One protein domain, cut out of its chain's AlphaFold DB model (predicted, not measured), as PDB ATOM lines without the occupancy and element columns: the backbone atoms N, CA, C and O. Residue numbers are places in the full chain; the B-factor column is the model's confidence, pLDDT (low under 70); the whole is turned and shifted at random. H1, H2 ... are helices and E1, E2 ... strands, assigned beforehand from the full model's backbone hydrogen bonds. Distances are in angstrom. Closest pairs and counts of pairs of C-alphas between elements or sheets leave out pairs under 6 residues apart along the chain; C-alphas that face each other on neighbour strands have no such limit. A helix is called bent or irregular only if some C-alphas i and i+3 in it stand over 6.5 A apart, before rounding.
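AT A GLANCE: This is residues 14 to 162 of the 272 residues of the protein "HAMP domain-containing protein" of Bosea sp. 32-68-6 (UniProt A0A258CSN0). A twisted sheet of four strands has helices H1b and H3 over one face and H2 beside its edge strand E1, and from this body the very long helix H1 sticks out as an arm with residues 14 to 45. The printed part has 149 residues with four named helices and four named strands, in the order H1 H2 E1 H3 H4 E2 E3 E4. The sheet, E1 E4 E3 E2, is antiparallel, and the class is mixed, helices and strands. The whole is loose, with a radius of gyration of the C-alphas of 21.3 A and spans of 80 by 32 by 27 A; the arm makes the length.

HOW THE PARTS SIT: In the sheet, E2 (residues 123 to 127), E3 (145 to 150) and E4 (156 to 161) form a meander, each strand the antiparallel neighbour of the one before. N 124 and O 148 are 2.8 A apart, and N 147 and O 159 are 2.9 A apart, within hydrogen-bond range. E1 (85 to 89) is antiparallel to E4, with N 87 and O 158 2.9 A apart. H1 (14 to 64) was assigned as one helix by its hydrogen bonds but is bent, with C-alphas 38 and 41 6.5 A apart; its arms H1a (14 to 38) and H1b (41 to 64) stand at a shallow tilt of 16 degrees. H1b and H3 (102 to 114) make two layers, helices on one face of a sheet, with heights over the sheet of 10.7 A and 9.8 A. H1b is over E4 and, only just with 3 C-alphas, E3; H3 is over E2, slantwise at 39 degrees on the local plane. H1b touches H3 about perpendicular, at 74 degrees, closest at the C-alphas of Arg 50 and Leu 114, 5.8 A. H2 (69 to 78), on the same face, forms a helical hairpin with H1b; their closest C-alphas are Ile 63 and Arg 72, 5.7 A. H4 (116 to 120) only just touches H3, only at the corner, with 3 pairs of C-alphas within 8 A. Every O i to N i+4 pair is within range in H1a, H1b and H3; H2 has 5 of 6, H4 0 of 1 but 2 of 2 O i to N i+3 pairs.

IN THESE COORDINATES: H1a is 35.8 A long, from C-alpha 14 at (169.276, 7.463, 63.378), and H1b 34.2 A. H3 is 18.3 A long, E3 16.6 A, and E4 15.9 A, ending at C-alpha 161 (127.254, 18.021, 99.084).

THE WHOLE: The farthest C-alphas, Ala 14 and Gln 68, are 80.5 A apart. The printed part has no cut. The links E1 to H3 and E2 to E3 are long. Low pLDDT, under 70, includes residues 38 to 47 and 134 to 143.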
ATOM      1  N   ALA A  14     170.487   8.152  62.976       57.66
ATOM      2  CA  ALA A  14     169.276   7.463  63.378       57.66
ATOM      3  C   ALA A  14     168.968   7.707  64.863       57.66
ATOM      4  O   ALA A  14     167.899   8.160  65.258       57.66
ATOM      5  N   SER A  15     169.931   7.460  65.731       56.03
ATOM      6  CA  SER A  15     169.662   7.523  67.155       56.03
ATOM      7  C   SER A  15     169.458   8.947  67.671       56.03
ATOM      8  O   SER A  15     168.636   9.153  68.560       56.03
ATOM      9  N   ARG A  16     170.115   9.941  67.060       67.06
ATOM     10  CA  ARG A  16     169.829  11.360  67.323       67.06
ATOM     11  C   ARG A  16     168.411  11.742  66.887       67.06
ATOM     12  O   ARG A  16     167.716  12.409  67.645       67.06
ATOM     13  N   ALA A  17     167.952  11.277  65.725       70.50
ATOM     14  CA  ALA A  17     166.588  11.535  65.265       70.50
ATOM     15  C   ALA A  17     165.521  10.826  66.126       70.50
ATOM     16  O   ALA A  17     164.499  11.440  66.425       70.50
ATOM     17  N   ILE A  18     165.772   9.597  66.609       70.12
ATOM     18  CA  ILE A  18     164.902   8.940  67.611       70.12
ATOM     19  C   ILE A  18     164.824   9.783  68.878       70.12
ATOM     20  O   ILE A  18     163.726  10.038  69.361       70.12
ATOM     21  N   LEU A  19     165.965  10.226  69.411       69.25
ATOM     22  CA  LEU A  19     165.996  11.014  70.643       69.25
ATOM     23  C   LEU A  19     165.235  12.333  70.496       69.25
ATOM     24  O   LEU A  19     164.454  12.673  71.381       69.25
ATOM     25  N   ILE A  20     165.408  13.039  69.376       74.38
ATOM     26  CA  ILE A  20     164.682  14.287  69.098       74.38
ATOM     27  C   ILE A  20     163.177  14.026  69.020       74.38
ATOM     28  O   ILE A  20     162.399  14.773  69.605       74.38
ATOM     29  N   LEU A  21     162.760  12.960  68.337       74.75
ATOM     30  CA  LEU A  21     161.346  12.645  68.174       74.75
ATOM     31  C   LEU A  21     160.699  12.216  69.496       74.75
ATOM     32  O   LEU A  21     159.617  12.695  69.825       74.75
ATOM     33  N   VAL A  22     161.377  11.379  70.287       76.88
ATOM     34  CA  VAL A  22     160.929  10.993  71.635       76.88
ATOM     35  C   VAL A  22     160.831  12.222  72.541       76.88
ATOM     36  O   VAL A  22     159.832  12.384  73.237       76.88
ATOM     37  N   ALA A  23     161.828  13.109  72.511       76.25
ATOM     38  CA  ALA A  23     161.825  14.331  73.310       76.25
ATOM     39  C   ALA A  23     160.697  15.290  72.896       76.25
ATOM     40  O   ALA A  23     159.989  15.802  73.760       76.25
ATOM     41  N   ALA A  24     160.487  15.497  71.593       76.25
ATOM     42  CA  ALA A  24     159.408  16.335  71.072       76.25
ATOM     43  C   ALA A  24     158.028  15.775  71.440       76.25
ATOM     44  O   ALA A  24     157.132  16.528  71.814       76.25
ATOM     45  N   LEU A  25     157.868  14.451  71.389       79.62
ATOM     46  CA  LEU A  25     156.629  13.786  71.762       79.62
ATOM     47  C   LEU A  25     156.357  13.884  73.267       79.62
ATOM     48  O   LEU A  25     155.243  14.209  73.666       79.62
ATOM     49  N   LEU A  26     157.371  13.656  74.105       80.62
ATOM     50  CA  LEU A  26     157.266  13.864  75.552       80.62
ATOM     51  C   LEU A  26     156.889  15.311  75.871       80.62
ATOM     52  O   LEU A  26     155.982  15.537  76.667       80.62
ATOM     53  N   ALA A  27     157.532  16.283  75.220       78.38
ATOM     54  CA  ALA A  27     157.192  17.691  75.373       78.38
ATOM     55  C   ALA A  27     155.739  17.965  74.958       78.38
ATOM     56  O   ALA A  27     155.009  18.611  75.704       78.38
ATOM     57  N   PHE A  28     155.289  17.423  73.824       80.75
ATOM     58  CA  PHE A  28     153.906  17.560  73.370       80.75
ATOM     59  C   PHE A  28     152.908  16.960  74.368       80.75
ATOM     60  O   PHE A  28     151.900  17.588  74.672       80.75
ATOM     61  N   HIS A  29     153.200  15.786  74.933       79.94
ATOM     62  CA  HIS A  29     152.352  15.178  75.956       79.94
ATOM     63  C   HIS A  29     152.331  15.976  77.256       79.94
ATOM     64  O   HIS A  29     151.263  16.143  77.835       79.94
ATOM     65  N   LEU A  30     153.474  16.498  77.701       82.19
ATOM     66  CA  LEU A  30     153.545  17.345  78.891       82.19
ATOM     67  C   LEU A  30     152.748  18.637  78.694       82.19
ATOM     68  O   LEU A  30     151.977  19.012  79.573       82.19
ATOM     69  N   VAL A  31     152.879  19.279  77.529       80.56
ATOM     70  CA  VAL A  31     152.115  20.483  77.171       80.56
ATOM     71  C   VAL A  31     150.628  20.169  77.041       80.56
ATOM     72  O   VAL A  31     149.809  20.919  77.555       80.56
ATOM     73  N   GLY A  32     150.266  19.057  76.399       77.69
ATOM     74  CA  GLY A  32     148.877  18.627  76.246       77.69
ATOM     75  C   GLY A  32     148.220  18.301  77.586       77.69
ATOM     76  O   GLY A  32     147.115  18.762  77.853       77.69
ATOM     77  N   TYR A  33     148.919  17.576  78.462       80.50
ATOM     78  CA  TYR A  33     148.463  17.304  79.823       80.50
ATOM     79  C   TYR A  33     148.323  18.598  80.628       80.50
ATOM     80  O   TYR A  33     147.297  18.821  81.263       80.50
ATOM     81  N   TRP A  34     149.316  19.486  80.557       80.12
ATOM     82  CA  TRP A  34     149.255  20.794  81.201       80.12
ATOM     83  C   TRP A  34     148.065  21.626  80.696       80.12
ATOM     84  O   TRP A  34     147.303  22.157  81.500       80.12
ATOM     85  N   ALA A  35     147.834  21.670  79.383       77.19
ATOM     86  CA  ALA A  35     146.706  22.373  78.779       77.19
ATOM     87  C   ALA A  35     145.351  21.756  79.168       77.19
ATOM     88  O   ALA A  35     144.412  22.498  79.445       77.19
ATOM     89  N   TYR A  36     145.241  20.426  79.246       76.12
ATOM     90  CA  TYR A  36     144.040  19.744  79.742       76.12
ATOM     91  C   TYR A  36     143.735  20.143  81.191       76.12
ATOM     92  O   TYR A  36     142.617  20.566  81.496       76.12
ATOM     93  N   ARG A  37     144.761  20.086  82.050       72.50
ATOM     94  CA  ARG A  37     144.685  20.446  83.473       72.50
ATOM     95  C   ARG A  37     144.293  21.908  83.689       72.50
ATOM     96  O   ARG A  37     143.535  22.201  84.603       72.50
ATOM     97  N   VAL A  38     144.794  22.826  82.862       69.19
ATOM     98  CA  VAL A  38     144.512  24.267  82.993       69.19
ATOM     99  C   VAL A  38     143.186  24.663  82.323       69.19
ATOM    100  O   VAL A  38     142.445  25.490  82.856       69.19
ATOM    101  N   GLY A  39     142.871  24.102  81.154       65.69
ATOM    102  CA  GLY A  39     141.825  24.626  80.267       65.69
ATOM    103  C   GLY A  39     140.502  23.861  80.263       65.69
ATOM    104  O   GLY A  39     139.443  24.477  80.184       65.69
ATOM    105  N   VAL A  40     140.523  22.528  80.327       64.94
ATOM    106  CA  VAL A  40     139.290  21.731  80.170       64.94
ATOM    107  C   VAL A  40     138.589  21.543  81.514       64.94
ATOM    108  O   VAL A  40     137.371  21.711  81.602       64.94
ATOM    109  N   GLU A  41     139.353  21.281  82.578       62.75
ATOM    110  CA  GLU A  41     138.813  21.195  83.941       62.75
ATOM    111  C   GLU A  41     138.182  22.528  84.389       62.75
ATOM    112  O   GLU A  41     137.134  22.519  85.035       62.75
ATOM    113  N   SER A  42     138.749  23.679  84.008       63.53
ATOM    114  CA  SER A  42     138.230  25.001  84.399       63.53
ATOM    115  C   SER A  42     136.882  25.330  83.747       63.53
ATOM    116  O   SER A  42     135.980  25.821  84.424       63.53
ATOM    117  N   LEU A  43     136.687  24.982  82.471       62.94
ATOM    118  CA  LEU A  43     135.408  25.177  81.775       62.94
ATOM    119  C   LEU A  43     134.321  24.213  82.271       62.94
ATOM    120  O   LEU A  43     133.180  24.623  82.494       62.94
ATOM    121  N   ALA A  44     134.667  22.938  82.474       65.62
ATOM    122  CA  ALA A  44     133.718  21.927  82.936       65.62
ATOM    123  C   ALA A  44     133.306  22.135  84.404       65.62
ATOM    124  O   ALA A  44     132.143  21.924  84.751       65.62
ATOM    125  N   SER A  45     134.237  22.562  85.264       67.25
ATOM    126  CA  SER A  45     133.935  22.910  86.659       67.25
ATOM    127  C   SER A  45     133.085  24.173  86.750       67.25
ATOM    128  O   SER A  45     132.083  24.162  87.456       67.25
ATOM    129  N   ALA A  46     133.390  25.219  85.972       68.00
ATOM    130  CA  ALA A  46     132.597  26.448  85.968       68.00
ATOM    131  C   ALA A  46     131.120  26.205  85.603       68.00
ATOM    132  O   ALA A  46     130.228  26.739  86.261       68.00
ATOM    133  N   GLN A  47     130.847  25.362  84.598       68.94
ATOM    134  CA  GLN A  47     129.475  24.994  84.220       68.94
ATOM    135  C   GLN A  47     128.769  24.168  85.305       68.94
ATOM    136  O   GLN A  47     127.596  24.396  85.600       68.94
ATOM    137  N   ARG A  48     129.484  23.224  85.930       73.81
ATOM    138  CA  ARG A  48     128.939  22.373  86.997       73.81
ATOM    139  C   ARG A  48     128.598  23.182  88.249       73.81
ATOM    140  O   ARG A  48     127.505  23.032  88.789       73.81
ATOM    141  N   ASP A  49     129.500  24.069  88.662       74.94
ATOM    142  CA  ASP A  49     129.333  24.925  89.839       74.94
ATOM    143  C   ASP A  49     128.172  25.903  89.649       74.94
ATOM    144  O   ASP A  49     127.365  26.092  90.560       74.94
ATOM    145  N   ARG A  50     128.026  26.462  88.438       80.06
ATOM    146  CA  ARG A  50     126.880  27.303  88.082       80.06
ATOM    147  C   ARG A  50     125.561  26.542  88.199       80.06
ATOM    148  O   ARG A  50     124.638  27.031  88.844       80.06
ATOM    149  N   GLY A  51     125.488  25.333  87.640       82.38
ATOM    150  CA  GLY A  51     124.285  24.502  87.712       82.38
ATOM    151  C   GLY A  51     123.891  24.139  89.149       82.38
ATOM    152  O   GLY A  51     122.707  24.135  89.481       82.38
ATOM    153  N   LEU A  52     124.864  23.882  90.028       81.06
ATOM    154  CA  LEU A  52     124.602  23.634  91.450       81.06
ATOM    155  C   LEU A  52     124.092  24.885  92.168       81.06
ATOM    156  O   LEU A  52     123.115  24.798  92.909       81.06
ATOM    157  N   ALA A  53     124.711  26.041  91.928       83.69
ATOM    158  CA  ALA A  53     124.290  27.301  92.530       83.69
ATOM    159  C   ALA A  53     122.860  27.687  92.102       83.69
ATOM    160  O   ALA A  53     122.023  28.018  92.944       83.69
ATOM    161  N   GLU A  54     122.542  27.564  90.809       87.88
ATOM    162  CA  GLU A  54     121.190  27.783  90.281       87.88
ATOM    163  C   GLU A  54     120.179  26.803  90.903       87.88
ATOM    164  O   GLU A  54     119.062  27.192  91.261       87.88
ATOM    165  N   ARG A  55     120.580  25.544  91.113       87.94
ATOM    166  CA  ARG A  55     119.739  24.518  91.740       87.94
ATOM    167  C   ARG A  55     119.485  24.783  93.226       87.94
ATOM    168  O   ARG A  55     118.348  24.619  93.656       87.94
ATOM    169  N   ILE A  56     120.482  25.249  93.985       88.44
ATOM    170  CA  ILE A  56     120.315  25.678  95.389       88.44
ATOM    171  C   ILE A  56     119.243  26.765  95.482       88.44
ATOM    172  O   ILE A  56     118.316  26.659  96.284       88.44
ATOM    173  N   VAL A  57     119.321  27.785  94.622       89.06
ATOM    174  CA  VAL A  57     118.341  28.878  94.617       89.06
ATOM    175  C   VAL A  57     116.962  28.403  94.157       89.06
ATOM    176  O   VAL A  57     115.955  28.784  94.753       89.06
ATOM    177  N   SER A  58     116.889  27.539  93.143       90.50
ATOM    178  CA  SER A  58     115.622  26.953  92.689       90.50
ATOM    179  C   SER A  58     114.935  26.144  93.796       90.50
ATOM    180  O   SER A  58     113.745  26.347  94.043       90.50
ATOM    181  N   ILE A  59     115.685  25.303  94.517       90.81
ATOM    182  CA  ILE A  59     115.183  24.510  95.647       90.81
ATOM    183  C   ILE A  59     114.768  25.419  96.806       90.81
ATOM    184  O   ILE A  59     113.682  25.237  97.354       90.81
ATOM    185  N   LYS A  60     115.571  26.443  97.136       90.62
ATOM    186  CA  LYS A  60     115.208  27.451  98.142       90.62
ATOM    187  C   LYS A  60     113.842  28.059  97.818       90.62
ATOM    188  O   LYS A  60     112.966  28.064  98.676       90.62
ATOM    189  N   ARG A  61     113.647  28.549  96.587       89.19
ATOM    190  CA  ARG A  61     112.376  29.163  96.164       89.19
ATOM    191  C   ARG A  61     111.213  28.168  96.206       89.19
ATOM    192  O   ARG A  61     110.122  28.549  96.619       89.19
ATOM    193  N   ALA A  62     111.438  26.910  95.823       90.94
ATOM    194  CA  ALA A  62     110.418  25.864  95.889       90.94
ATOM    195  C   ALA A  62     109.970  25.581  97.334       90.94
ATOM    196  O   ALA A  62     108.772  25.545  97.601       90.94
ATOM    197  N   ILE A  63     110.914  25.455  98.274       90.88
ATOM    198  CA  ILE A  63     110.615  25.213  99.695       90.88
ATOM    199  C   ILE A  63     109.982  26.452 100.345       90.88
ATOM    200  O   ILE A  63     109.038  26.323 101.123       90.88
ATOM    201  N   ALA A  64     110.452  27.657  99.999       88.81
ATOM    202  CA  ALA A  64     109.905  28.921 100.500       88.81
ATOM    203  C   ALA A  64     108.414  29.097 100.163       88.81
ATOM    204  O   ALA A  64     107.671  29.687 100.943       88.81
ATOM    205  N   GLY A  65     107.972  28.565  99.017       88.62
ATOM    206  CA  GLY A  65     106.578  28.632  98.575       88.62
ATOM    207  C   GLY A  65     105.611  27.728  99.348       88.62
ATOM    208  O   GLY A  65     104.400  27.867  99.183       88.62
ATOM    209  N   ILE A  66     106.106  26.813 100.187       90.31
ATOM    210  CA  ILE A  66     105.276  25.866 100.940       90.31
ATOM    211  C   ILE A  66     104.863  26.509 102.277       90.31
ATOM    212  O   ILE A  66     105.737  26.890 103.055       90.31
ATOM    213  N   PRO A  67     103.565  26.632 102.608       83.31
ATOM    214  CA  PRO A  67     103.135  27.280 103.852       83.31
ATOM    215  C   PRO A  67     103.334  26.429 105.115       83.31
ATOM    216  O   PRO A  67     103.573  26.977 106.187       83.31
ATOM    217  N   GLN A  68     103.209  25.101 105.015       83.19
ATOM    218  CA  GLN A  68     103.213  24.201 106.174       83.19
ATOM    219  C   GLN A  68     104.613  23.644 106.465       83.19
ATOM    220  O   GLN A  68     105.227  23.008 105.610       83.19
ATOM    221  N   GLU A  69     105.097  23.812 107.702       81.06
ATOM    222  CA  GLU A  69     106.418  23.319 108.136       81.06
ATOM    223  C   GLU A  69     106.646  21.808 107.889       81.06
ATOM    224  O   GLU A  69     107.688  21.463 107.332       81.06
ATOM    225  N   PRO A  70     105.708  20.888 108.209       83.12
ATOM    226  CA  PRO A  70     105.929  19.451 107.999       83.12
ATOM    227  C   PRO A  70     106.037  19.060 106.519       83.12
ATOM    228  O   PRO A  70     106.652  18.050 106.178       83.12
ATOM    229  N   GLU A  71     105.422  19.844 105.632       88.75
ATOM    230  CA  GLU A  71     105.475  19.621 104.187       88.75
ATOM    231  C   GLU A  71     106.797  20.118 103.594       88.75
ATOM    232  O   GLU A  71     107.285  19.527 102.633       88.75
ATOM    233  N   ARG A  72     107.421  21.141 104.192       87.88
ATOM    234  CA  ARG A  72     108.738  21.643 103.765       87.88
ATOM    235  C   ARG A  72     109.838  20.618 103.946       87.88
ATOM    236  O   ARG A  72     110.659  20.462 103.049       87.88
ATOM    237  N   ASP A  73     109.849  19.925 105.081       87.25
ATOM    238  CA  ASP A  73     110.855  18.894 105.337       87.25
ATOM    239  C   ASP A  73     110.697  17.704 104.384       87.25
ATOM    240  O   ASP A  73     111.677  17.238 103.809       87.25
ATOM    241  N   ARG A  74     109.456  17.273 104.117       88.94
ATOM    242  CA  ARG A  74     109.191  16.241 103.101       88.94
ATOM    243  C   ARG A  74     109.624  16.684 101.708       88.94
ATOM    244  O   ARG A  74     110.342  15.948 101.046       88.94
ATOM    245  N   ALA A  75     109.259  17.896 101.294       89.75
ATOM    246  CA  ALA A  75     109.663  18.434  99.999       89.75
ATOM    247  C   ALA A  75     111.190  18.562  99.875       89.75
ATOM    248  O   ALA A  75     111.741  18.314  98.806       89.75
ATOM    249  N   ALA A  76     111.892  18.911 100.958       90.12
ATOM    250  CA  ALA A  76     113.351  18.917 100.988       90.12
ATOM    251  C   ALA A  76     113.927  17.507 100.756       90.12
ATOM    252  O   ALA A  76     114.789  17.330  99.894       90.12
ATOM    253  N   HIS A  77     113.390  16.491 101.441       89.88
ATOM    254  CA  HIS A  77     113.792  15.097 101.230       89.88
ATOM    255  C   HIS A  77     113.488  14.613  99.804       89.88
ATOM    256  O   HIS A  77     114.332  13.958  99.199       89.88
ATOM    257  N   ASP A  78     112.348  14.991  99.223       90.75
ATOM    258  CA  ASP A  78     111.988  14.629  97.844       90.75
ATOM    259  C   ASP A  78     112.898  15.301  96.795       90.75
ATOM    260  O   ASP A  78     113.092  14.776  95.697       90.75
ATOM    261  N   LEU A  79     113.482  16.460  97.122       89.94
ATOM    262  CA  LEU A  79     114.416  17.198  96.263       89.94
ATOM    263  C   LEU A  79     115.882  16.755  96.426       89.94
ATOM    264  O   LEU A  79     116.748  17.213  95.667       89.94
ATOM    265  N   THR A  80     116.164  15.860  97.376       88.62
ATOM    266  CA  THR A  80     117.491  15.268  97.582       88.62
ATOM    267  C   THR A  80     117.900  14.400  96.391       88.62
ATOM    268  O   THR A  80     117.097  13.724  95.752       88.62
ATOM    269  N   SER A  81     119.189  14.425  96.054       85.62
ATOM    270  CA  SER A  81     119.766  13.647  94.959       85.62
ATOM    271  C   SER A  81     121.139  13.096  95.331       85.62
ATOM    272  O   SER A  81     121.732  13.512  96.318       85.62
ATOM    273  N   ALA A  82     121.687  12.210  94.493       79.56
ATOM    274  CA  ALA A  82     122.962  11.532  94.748       79.56
ATOM    275  C   ALA A  82     124.159  12.465  95.040       79.56
ATOM    276  O   ALA A  82     125.133  12.030  95.645       79.56
ATOM    277  N   SER A  83     124.119  13.725  94.594       75.94
ATOM    278  CA  SER A  83     125.207  14.701  94.769       75.94
ATOM    279  C   SER A  83     124.866  15.870  95.700       75.94
ATOM    280  O   SER A  83     125.734  16.702  95.978       75.94
ATOM    281  N   LEU A  84     123.602  15.995  96.106       86.12
ATOM    282  CA  LEU A  84     123.092  17.129  96.870       86.12
ATOM    283  C   LEU A  84     121.947  16.654  97.762       86.12
ATOM    284  O   LEU A  84     120.850  16.382  97.272       86.12
ATOM    285  N   GLU A  85     122.230  16.574  99.050       88.75
ATOM    286  CA  GLU A  85     121.262  16.338 100.112       88.75
ATOM    287  C   GLU A  85     120.664  17.662 100.567       88.75
ATOM    288  O   GLU A  85     121.357  18.682 100.630       88.75
ATOM    289  N   VAL A  86     119.363  17.651 100.844       91.88
ATOM    290  CA  VAL A  86     118.601  18.844 101.200       91.88
ATOM    291  C   VAL A  86     117.742  18.539 102.415       91.88
ATOM    292  O   VAL A  86     116.908  17.640 102.390       91.88
ATOM    293  N   HIS A  87     117.904  19.346 103.455       90.81
ATOM    294  CA  HIS A  87     117.125  19.259 104.682       90.81
ATOM    295  C   HIS A  87     116.576  20.630 105.051       90.81
ATOM    296  O   HIS A  87     117.287  21.635 104.986       90.81
ATOM    297  N   TRP A  88     115.322  20.687 105.485       92.62
ATOM    298  CA  TRP A  88     114.771  21.898 106.082       92.62
ATOM    299  C   TRP A  88     114.885  21.812 107.607       92.62
ATOM    300  O   TRP A  88     114.621  20.774 108.206       92.62
ATOM    301  N   SER A  89     115.300  22.897 108.258       88.88
ATOM    302  CA  SER A  89     115.363  22.962 109.720       88.88
ATOM    303  C   SER A  89     115.225  24.396 110.217       88.88
ATOM    304  O   SER A  89     115.538  25.358 109.521       88.88
ATOM    305  N   LYS A  90     114.811  24.565 111.475       88.31
ATOM    306  CA  LYS A  90     114.838  25.872 112.156       88.31
ATOM    307  C   LYS A  90     116.258  26.322 112.499       88.31
ATOM    308  O   LYS A  90     116.468  27.484 112.834       88.31
ATOM    309  N   VAL A  91     117.230  25.414 112.409       86.81
ATOM    310  CA  VAL A  91     118.627  25.664 112.759       86.81
ATOM    311  C   VAL A  91     119.510  25.508 111.524       86.81
ATOM    312  O   VAL A  91     119.327  24.609 110.700       86.81
ATOM    313  N   SER A  92     120.480  26.410 111.409       85.75
ATOM    314  CA  SER A  92     121.543  26.333 110.412       85.75
ATOM    315  C   SER A  92     122.498  25.197 110.758       85.75
ATOM    316  O   SER A  92     123.039  25.170 111.863       85.75
ATOM    317  N   LEU A  93     122.741  24.309 109.798       84.38
ATOM    318  CA  LEU A  93     123.723  23.235 109.912       84.38
ATOM    319  C   LEU A  93     125.155  23.786 109.966       84.38
ATOM    320  O   LEU A  93     125.995  23.266 110.692       84.38
ATOM    321  N   VAL A  94     125.420  24.888 109.255       82.81
ATOM    322  CA  VAL A  94     126.669  25.644 109.406       82.81
ATOM    323  C   VAL A  94     126.570  26.537 110.641       82.81
ATOM    324  O   VAL A  94     125.750  27.467 110.698       82.81
ATOM    325  N   LEU A  95     127.410  26.267 111.637       80.94
ATOM    326  CA  LEU A  95     127.451  27.052 112.866       80.94
ATOM    327  C   LEU A  95     127.863  28.501 112.571       80.94
ATOM    328  O   LEU A  95     128.755  28.763 111.770       80.94
ATOM    329  N   GLY A  96     127.248  29.470 113.256       73.50
ATOM    330  CA  GLY A  96     127.629  30.887 113.121       73.50
ATOM    331  C   GLY A  96     129.049  31.194 113.617       73.50
ATOM    332  O   GLY A  96     129.584  32.255 113.321       73.50
ATOM    333  N   THR A  97     129.647  30.265 114.361       73.62
ATOM    334  CA  THR A  97     131.026  30.300 114.860       73.62
ATOM    335  C   THR A  97     131.983  29.461 114.010       73.62
ATOM    336  O   THR A  97     133.120  29.248 114.427       73.62
ATOM    337  N   ALA A  98     131.529  28.921 112.872       76.81
ATOM    338  CA  ALA A  98     132.379  28.136 111.988       76.81
ATOM    339  C   ALA A  98     133.572  28.988 111.511       76.81
ATOM    340  O   ALA A  98     133.385  30.157 111.160       76.81
ATOM    341  N   PRO A  99     134.798  28.439 111.503       75.06
ATOM    342  CA  PRO A  99     135.969  29.190 111.081       75.06
ATOM    343  C   PRO A  99     135.892  29.501 109.582       75.06
ATOM    344  O   PRO A  99     135.732  28.611 108.747       75.06
ATOM    345  N   THR A 100     136.043  30.777 109.227       79.69
ATOM    346  CA  THR A 100     136.146  31.199 107.828       79.69
ATOM    347  C   THR A 100     137.540  30.864 107.300       79.69
ATOM    348  O   THR A 100     138.487  31.631 107.470       79.69
ATOM    349  N   THR A 101     137.684  29.697 106.674       83.44
ATOM    350  CA  THR A 101     138.922  29.303 105.985       83.44
ATOM    351  C   THR A 101     139.051  30.004 104.630       83.44
ATOM    352  O   THR A 101     138.055  30.432 104.044       83.44
ATOM    353  N   GLU A 102     140.271  30.094 104.087       81.62
ATOM    354  CA  GLU A 102     140.515  30.653 102.743       81.62
ATOM    355  C   GLU A 102     139.677  29.932 101.672       81.62
ATOM    356  O   GLU A 102     139.079  30.565 100.803       81.62
ATOM    357  N   ARG A 103     139.537  28.605 101.802       79.25
ATOM    358  CA  ARG A 103     138.675  27.768 100.956       79.25
ATOM    359  C   ARG A 103     137.200  28.171 101.051       79.25
ATOM    360  O   ARG A 103     136.526  28.250 100.026       79.25
ATOM    361  N   THR A 104     136.706  28.422 102.264       82.81
ATOM    362  CA  THR A 104     135.322  28.858 102.511       82.81
ATOM    363  C   THR A 104     135.075  30.235 101.904       82.81
ATOM    364  O   THR A 104     134.125  30.397 101.142       82.81
ATOM    365  N   ALA A 105     135.972  31.197 102.136       85.31
ATOM    366  CA  ALA A 105     135.862  32.543 101.572       85.31
ATOM    367  C   ALA A 105     135.910  32.544 100.032       85.31
ATOM    368  O   ALA A 105     135.103  33.213  99.385       85.31
ATOM    369  N   ALA A 106     136.814  31.763  99.430       84.25
ATOM    370  CA  ALA A 106     136.927  31.647  97.976       84.25
ATOM    371  C   ALA A 106     135.661  31.046  97.344       84.25
ATOM    372  O   ALA A 106     135.189  31.522  96.312       84.25
ATOM    373  N   MET A 107     135.087  30.015  97.970       82.50
ATOM    374  CA  MET A 107     133.859  29.387  97.486       82.50
ATOM    375  C   MET A 107     132.634  30.288  97.682       82.50
ATOM    376  O   MET A 107     131.790  30.379  96.794       82.50
ATOM    377  N   GLU A 108     132.553  31.001  98.805       84.94
ATOM    378  CA  GLU A 108     131.500  31.987  99.054       84.94
ATOM    379  C   GLU A 108     131.517  33.094  97.988       84.94
ATOM    380  O   GLU A 108     130.477  33.412  97.409       84.94
ATOM    381  N   ALA A 109     132.700  33.636  97.677       85.62
ATOM    382  CA  ALA A 109     132.876  34.618  96.611       85.62
ATOM    383  C   ALA A 109     132.448  34.056  95.246       85.62
ATOM    384  O   ALA A 109     131.700  34.712  94.520       85.62
ATOM    385  N   LYS A 110     132.843  32.814  94.934       84.12
ATOM    386  CA  LYS A 110     132.471  32.131  93.689       84.12
ATOM    387  C   LYS A 110     130.958  31.935  93.556       84.12
ATOM    388  O   LYS A 110     130.404  32.182  92.491       84.12
ATOM    389  N   LEU A 111     130.267  31.521  94.622       83.25
ATOM    390  CA  LEU A 111     128.807  31.357  94.608       83.25
ATOM    391  C   LEU A 111     128.078  32.692  94.407       83.25
ATOM    392  O   LEU A 111     127.114  32.738  93.646       83.25
ATOM    393  N   LYS A 112     128.559  33.773  95.036       85.88
ATOM    394  CA  LYS A 112     128.015  35.130  94.847       85.88
ATOM    395  C   LYS A 112     128.224  35.650  93.426       85.88
ATOM    396  O   LYS A 112     127.343  36.314  92.891       85.88
ATOM    397  N   GLU A 113     129.371  35.349  92.817       85.56
ATOM    398  CA  GLU A 113     129.660  35.705  91.425       85.56
ATOM    399  C   GLU A 113     128.758  34.940  90.446       85.56
ATOM    400  O   GLU A 113     128.227  35.519  89.500       85.56
ATOM    401  N   LEU A 114     128.554  33.642  90.686       82.25
ATOM    402  CA  LEU A 114     127.741  32.787  89.822       82.25
ATOM    403  C   LEU A 114     126.242  33.091  89.921       82.25
ATOM    404  O   LEU A 114     125.548  33.046  88.904       82.25
ATOM    405  N   VAL A 115     125.739  33.378  91.127       82.25
ATOM    406  CA  VAL A 115     124.319  33.642  91.381       82.25
ATOM    407  C   VAL A 115     124.166  34.901  92.240       82.25
ATOM    408  O   VAL A 115     124.225  34.819  93.470       82.25
ATOM    409  N   PRO A 116     123.912  36.065  91.614       81.00
ATOM    410  CA  PRO A 116     123.791  37.346  92.312       81.00
ATOM    411  C   PRO A 116     122.714  37.363  93.405       81.00
ATOM    412  O   PRO A 116     122.883  38.046  94.411       81.00
ATOM    413  N   ASP A 117     121.647  36.569  93.261       79.75
ATOM    414  CA  ASP A 117     120.595  36.433  94.278       79.75
ATOM    415  C   ASP A 117     121.160  35.959  95.627       79.75
ATOM    416  O   ASP A 117     120.733  36.428  96.680       79.75
ATOM    417  N   LEU A 118     122.172  35.078  95.625       78.12
ATOM    418  CA  LEU A 118     122.820  34.624  96.860       78.12
ATOM    419  C   LEU A 118     123.622  35.741  97.540       78.12
ATOM    420  O   LEU A 118     123.843  35.675  98.743       78.12
ATOM    421  N   ALA A 119     124.041  36.778  96.810       74.44
ATOM    422  CA  ALA A 119     124.754  37.912  97.393       74.44
ATOM    423  C   ALA A 119     123.844  38.797  98.260       74.44
ATOM    424  O   ALA A 119     124.326  39.421  99.205       74.44
ATOM    425  N   THR A 120     122.544  38.835  97.963       74.12
ATOM    426  CA  THR A 120     121.540  39.561  98.761       74.12
ATOM    427  C   THR A 120     120.968  38.740  99.916       74.12
ATOM    428  O   THR A 120     120.362  39.290 100.834       74.12
ATOM    429  N   GLU A 121     121.173  37.429  99.886       74.75
ATOM    430  CA  GLU A 121     120.596  36.479 100.829       74.75
ATOM    431  C   GLU A 121     121.554  36.176 101.981       74.75
ATOM    432  O   GLU A 121     122.773  36.122 101.827       74.75
ATOM    433  N   SER A 122     121.004  35.934 103.171       78.62
ATOM    434  CA  SER A 122     121.808  35.478 104.308       78.62
ATOM    435  C   SER A 122     122.071  33.980 104.167       78.62
ATOM    436  O   SER A 122     121.258  33.166 104.606       78.62
ATOM    437  N   PHE A 123     123.195  33.609 103.557       87.56
ATOM    438  CA  PHE A 123     123.653  32.223 103.521       87.56
ATOM    439  C   PHE A 123     124.930  32.027 104.336       87.56
ATOM    440  O   PHE A 123     125.689  32.962 104.586       87.56
ATOM    441  N   ARG A 124     125.140  30.793 104.783       89.00
ATOM    442  CA  ARG A 124     126.344  30.344 105.475       89.00
ATOM    443  C   ARG A 124     126.943  29.184 104.707       89.00
ATOM    444  O   ARG A 124     126.217  28.308 104.245       89.00
ATOM    445  N   LEU A 125     128.260  29.190 104.592       88.06
ATOM    446  CA  LEU A 125     129.032  28.154 103.930       88.06
ATOM    447  C   LEU A 125     130.051  27.600 104.920       88.06
ATOM    448  O   LEU A 125     130.664  28.364 105.661       88.06
ATOM    449  N   GLY A 126     130.262  26.291 104.909       86.75
ATOM    450  CA  GLY A 126     131.357  25.683 105.647       86.75
ATOM    451  C   GLY A 126     131.700  24.299 105.123       86.75
ATOM    452  O   GLY A 126     130.904  23.661 104.438       86.75
ATOM    453  N   PHE A 127     132.895  23.826 105.450       84.00
ATOM    454  CA  PHE A 127     133.299  22.447 105.198       84.00
ATOM    455  C   PHE A 127     133.265  21.675 106.513       84.00
ATOM    456  O   PHE A 127     133.715  22.178 107.544       84.00
ATOM    457  N   ALA A 128     132.735  20.454 106.485       80.75
ATOM    458  CA  ALA A 128     132.670  19.604 107.673       80.75
ATOM    459  C   ALA A 128     134.066  19.368 108.285       80.75
ATOM    460  O   ALA A 128     134.219  19.462 109.502       80.75
ATOM    461  N   ASP A 129     135.088  19.178 107.438       77.75
ATOM    462  CA  ASP A 129     136.497  19.013 107.841       77.75
ATOM    463  C   ASP A 129     137.079  20.242 108.556       77.75
ATOM    464  O   ASP A 129     137.945  20.105 109.416       77.75
ATOM    465  N   ASP A 130     136.580  21.436 108.229       74.19
ATOM    466  CA  ASP A 130     137.014  22.700 108.834       74.19
ATOM    467  C   ASP A 130     136.263  22.977 110.154       74.19
ATOM    468  O   ASP A 130     136.398  24.043 110.746       74.19
ATOM    469  N   GLY A 131     135.451  22.030 110.639       73.12
ATOM    470  CA  GLY A 131     134.701  22.165 111.887       73.12
ATOM    471  C   GLY A 131     133.386  22.933 111.751       73.12
ATOM    472  O   GLY A 131     132.841  23.382 112.759       73.12
ATOM    473  N   ALA A 132     132.838  23.065 110.538       77.94
ATOM    474  CA  ALA A 132     131.572  23.770 110.309       77.94
ATOM    475  C   ALA A 132     130.361  23.158 111.050       77.94
ATOM    476  O   ALA A 132     129.421  23.891 111.361       77.94
ATOM    477  N   LEU A 133     130.412  21.853 111.357       73.56
ATOM    478  CA  LEU A 133     129.406  21.102 112.134       73.56
ATOM    479  C   LEU A 133     129.673  21.095 113.650       73.56
ATOM    480  O   LEU A 133     128.837  20.636 114.420       73.56
ATOM    481  N   GLY A 134     130.830  21.587 114.104       67.44
ATOM    482  CA  GLY A 134     131.293  21.404 115.481       67.44
ATOM    483  C   GLY A 134     132.048  20.084 115.705       67.44
ATOM    484  O   GLY A 134     132.035  19.166 114.889       67.44
ATOM    485  N   SER A 135     132.769  20.004 116.823       56.44
ATOM    486  CA  SER A 135     133.872  19.059 117.071       56.44
ATOM    487  C   SER A 135     133.482  17.598 117.373       56.44
ATOM    488  O   SER A 135     134.293  16.881 117.951       56.44
ATOM    489  N   GLY A 136     132.261  17.149 117.051       54.84
ATOM    490  CA  GLY A 136     131.722  15.858 117.523       54.84
ATOM    491  C   GLY A 136     131.319  14.840 116.450       54.84
ATOM    492  O   GLY A 136     131.408  13.644 116.701       54.84
ATOM    493  N   GLU A 137     130.919  15.283 115.255       54.38
ATOM    494  CA  GLU A 137     130.363  14.415 114.188       54.38
ATOM    495  C   GLU A 137     131.237  14.374 112.918       54.38
ATOM    496  O   GLU A 137     130.836  13.853 111.879       54.38
ATOM    497  N   ALA A 138     132.455  14.916 112.999       54.19
ATOM    498  CA  ALA A 138     133.283  15.269 111.846       54.19
ATOM    499  C   ALA A 138     133.754  14.084 110.981       54.19
ATOM    500  O   ALA A 138     134.023  14.288 109.802       54.19
ATOM    501  N   ASP A 139     133.843  12.860 111.515       56.47
ATOM    502  CA  ASP A 139     134.464  11.742 110.787       56.47
ATOM    503  C   ASP A 139     133.572  11.128 109.693       56.47
ATOM    504  O   ASP A 139     134.089  10.669 108.675       56.47
ATOM    505  N   ALA A 140     132.243  11.148 109.858       58.31
ATOM    506  CA  ALA A 140     131.305  10.582 108.877       58.31
ATOM    507  C   ALA A 140     131.047  11.515 107.682       58.31
ATOM    508  O   ALA A 140     130.719  11.053 106.593       58.31
ATOM    509  N   TYR A 141     131.232  12.822 107.883       62.78
ATOM    510  CA  TYR A 141     130.960  13.862 106.889       62.78
ATOM    511  C   TYR A 141     132.243  14.483 106.322       62.78
ATOM    512  O   TYR A 141     132.198  15.566 105.731       62.78
ATOM    513  N   ARG A 142     133.399  13.819 106.490       63.19
ATOM    514  CA  ARG A 142     134.672  14.305 105.941       63.19
ATOM    515  C   ARG A 142     134.520  14.535 104.443       63.19
ATOM    516  O   ARG A 142     133.985  13.697 103.722       63.19
ATOM    517  N   HIS A 143     134.971  15.695 103.986       69.88
ATOM    518  CA  HIS A 143     134.871  16.174 102.604       69.88
ATOM    519  C   HIS A 143     133.494  16.671 102.143       69.88
ATOM    520  O   HIS A 143     133.334  16.978 100.959       69.88
ATOM    521  N   MET A 144     132.522  16.835 103.044       76.75
ATOM    522  CA  MET A 144     131.242  17.451 102.695       76.75
ATOM    523  C   MET A 144     131.290  18.971 102.820       76.75
ATOM    524  O   MET A 144     131.730  19.536 103.826       76.75
ATOM    525  N   MET A 145     130.820  19.637 101.769       83.88
ATOM    526  CA  MET A 145     130.506  21.057 101.796       83.88
ATOM    527  C   MET A 145     129.073  21.236 102.285       83.88
ATOM    528  O   MET A 145     128.162  20.538 101.836       83.88
ATOM    529  N   LEU A 146     128.890  22.197 103.175       87.69
ATOM    530  CA  LEU A 146     127.631  22.515 103.818       87.69
ATOM    531  C   LEU A 146     127.251  23.942 103.441       87.69
ATOM    532  O   LEU A 146     128.052  24.869 103.592       87.69
ATOM    533  N   VAL A 147     126.034  24.118 102.944       89.81
ATOM    534  CA  VAL A 147     125.465  25.430 102.633       89.81
ATOM    535  C   VAL A 147     124.149  25.556 103.376       89.81
ATOM    536  O   VAL A 147     123.249  24.753 103.176       89.81
ATOM    537  N   SER A 148     124.007  26.568 104.215       90.56
ATOM    538  CA  SER A 148     122.752  26.871 104.899       90.56
ATOM    539  C   SER A 148     122.219  28.188 104.360       90.56
ATOM    540  O   SER A 148     122.856  29.226 104.528       90.56
ATOM    541  N   VAL A 149     121.058  28.169 103.710       91.25
ATOM    542  CA  VAL A 149     120.418  29.370 103.152       91.25
ATOM    543  C   VAL A 149     119.206  29.731 103.998       91.25
ATOM    544  O   VAL A 149     118.350  28.880 104.249       91.25
ATOM    545  N   ARG A 150     119.129  30.987 104.449       90.62
ATOM    546  CA  ARG A 150     118.014  31.465 105.270       90.62
ATOM    547  C   ARG A 150     116.770  31.722 104.413       90.62
ATOM    548  O   ARG A 150     116.862  32.268 103.313       90.62
ATOM    549  N   LEU A 151     115.614  31.334 104.934       89.69
ATOM    550  CA  LEU A 151     114.288  31.650 104.407       89.69
ATOM    551  C   LEU A 151     113.731  32.917 105.079       89.69
ATOM    552  O   LEU A 151     114.210  33.338 106.134       89.69
ATOM    553  N   ASP A 152     112.705  33.522 104.480       87.06
ATOM    554  CA  ASP A 152     112.129  34.796 104.950       87.06
ATOM    555  C   ASP A 152     111.495  34.692 106.346       87.06
ATOM    556  O   ASP A 152     111.424  35.671 107.087       87.06
ATOM    557  N   ASP A 153     111.082  33.487 106.734       86.06
ATOM    558  CA  ASP A 153     110.534  33.173 108.055       86.06
ATOM    559  C   ASP A 153     111.611  32.892 109.122       86.06
ATOM    560  O   ASP A 153     111.292  32.584 110.270       86.06
ATOM    561  N   GLY A 154     112.893  32.982 108.754       86.06
ATOM    562  CA  GLY A 154     114.032  32.726 109.632       86.06
ATOM    563  C   GLY A 154     114.445  31.255 109.746       86.06
ATOM    564  O   GLY A 154     115.456  30.977 110.396       86.06
ATOM    565  N   SER A 155     113.719  30.330 109.109       91.31
ATOM    566  CA  SER A 155     114.143  28.932 108.981       91.31
ATOM    567  C   SER A 155     115.261  28.779 107.941       91.31
ATOM    568  O   SER A 155     115.613  29.724 107.231       91.31
ATOM    569  N   TRP A 156     115.874  27.599 107.876       92.25
ATOM    570  CA  TRP A 156     117.039  27.329 107.041       92.25
ATOM    571  C   TRP A 156     116.792  26.136 106.127       92.25
ATOM    572  O   TRP A 156     116.251  25.110 106.543       92.25
ATOM    573  N   VAL A 157     117.251  26.259 104.884       91.50
ATOM    574  CA  VAL A 157     117.450  25.114 103.995       91.50
ATOM    575  C   VAL A 157     118.929  24.765 104.031       91.50
ATOM    576  O   VAL A 157     119.781  25.575 103.657       91.50
ATOM    577  N   ASN A 158     119.223  23.577 104.536       91.50
ATOM    578  CA  ASN A 158     120.560  23.037 104.679       91.50
ATOM    579  C   ASN A 158     120.844  22.101 103.511       91.50
ATOM    580  O   ASN A 158     120.095  21.165 103.252       91.50
ATOM    581  N   PHE A 159     121.941  22.370 102.825       90.25
ATOM    582  CA  PHE A 159     122.440  21.594 101.713       90.25
ATOM    583  C   PHE A 159     123.748  20.940 102.130       90.25
ATOM    584  O   PHE A 159     124.684  21.639 102.524       90.25
ATOM    585  N   SER A 160     123.832  19.623 102.002       87.06
ATOM    586  CA  SER A 160     125.083  18.878 102.099       87.06
ATOM    587  C   SER A 160     125.468  18.370 100.714       87.06
ATOM    588  O   SER A 160     124.670  17.769  99.998       87.06
ATOM    589  N   SER A 161     126.710  18.612 100.302       80.44
ATOM    590  CA  SER A 161     127.254  18.021  99.084       80.44
ATOM    591  C   SER A 161     128.578  17.338  99.371       80.44
ATOM    592  O   SER A 161     129.543  17.969  99.797       80.44
ATOM    593  N   THR A 162     128.639  16.050  99.046       68.00
ATOM    594  CA  THR A 162     129.854  15.223  99.038       68.00
ATOM    595  C   THR A 162     130.818  15.588  97.904       68.00
ATOM    596  O   THR A 162     131.903  15.020  97.810       68.00
TER     597      THR A 162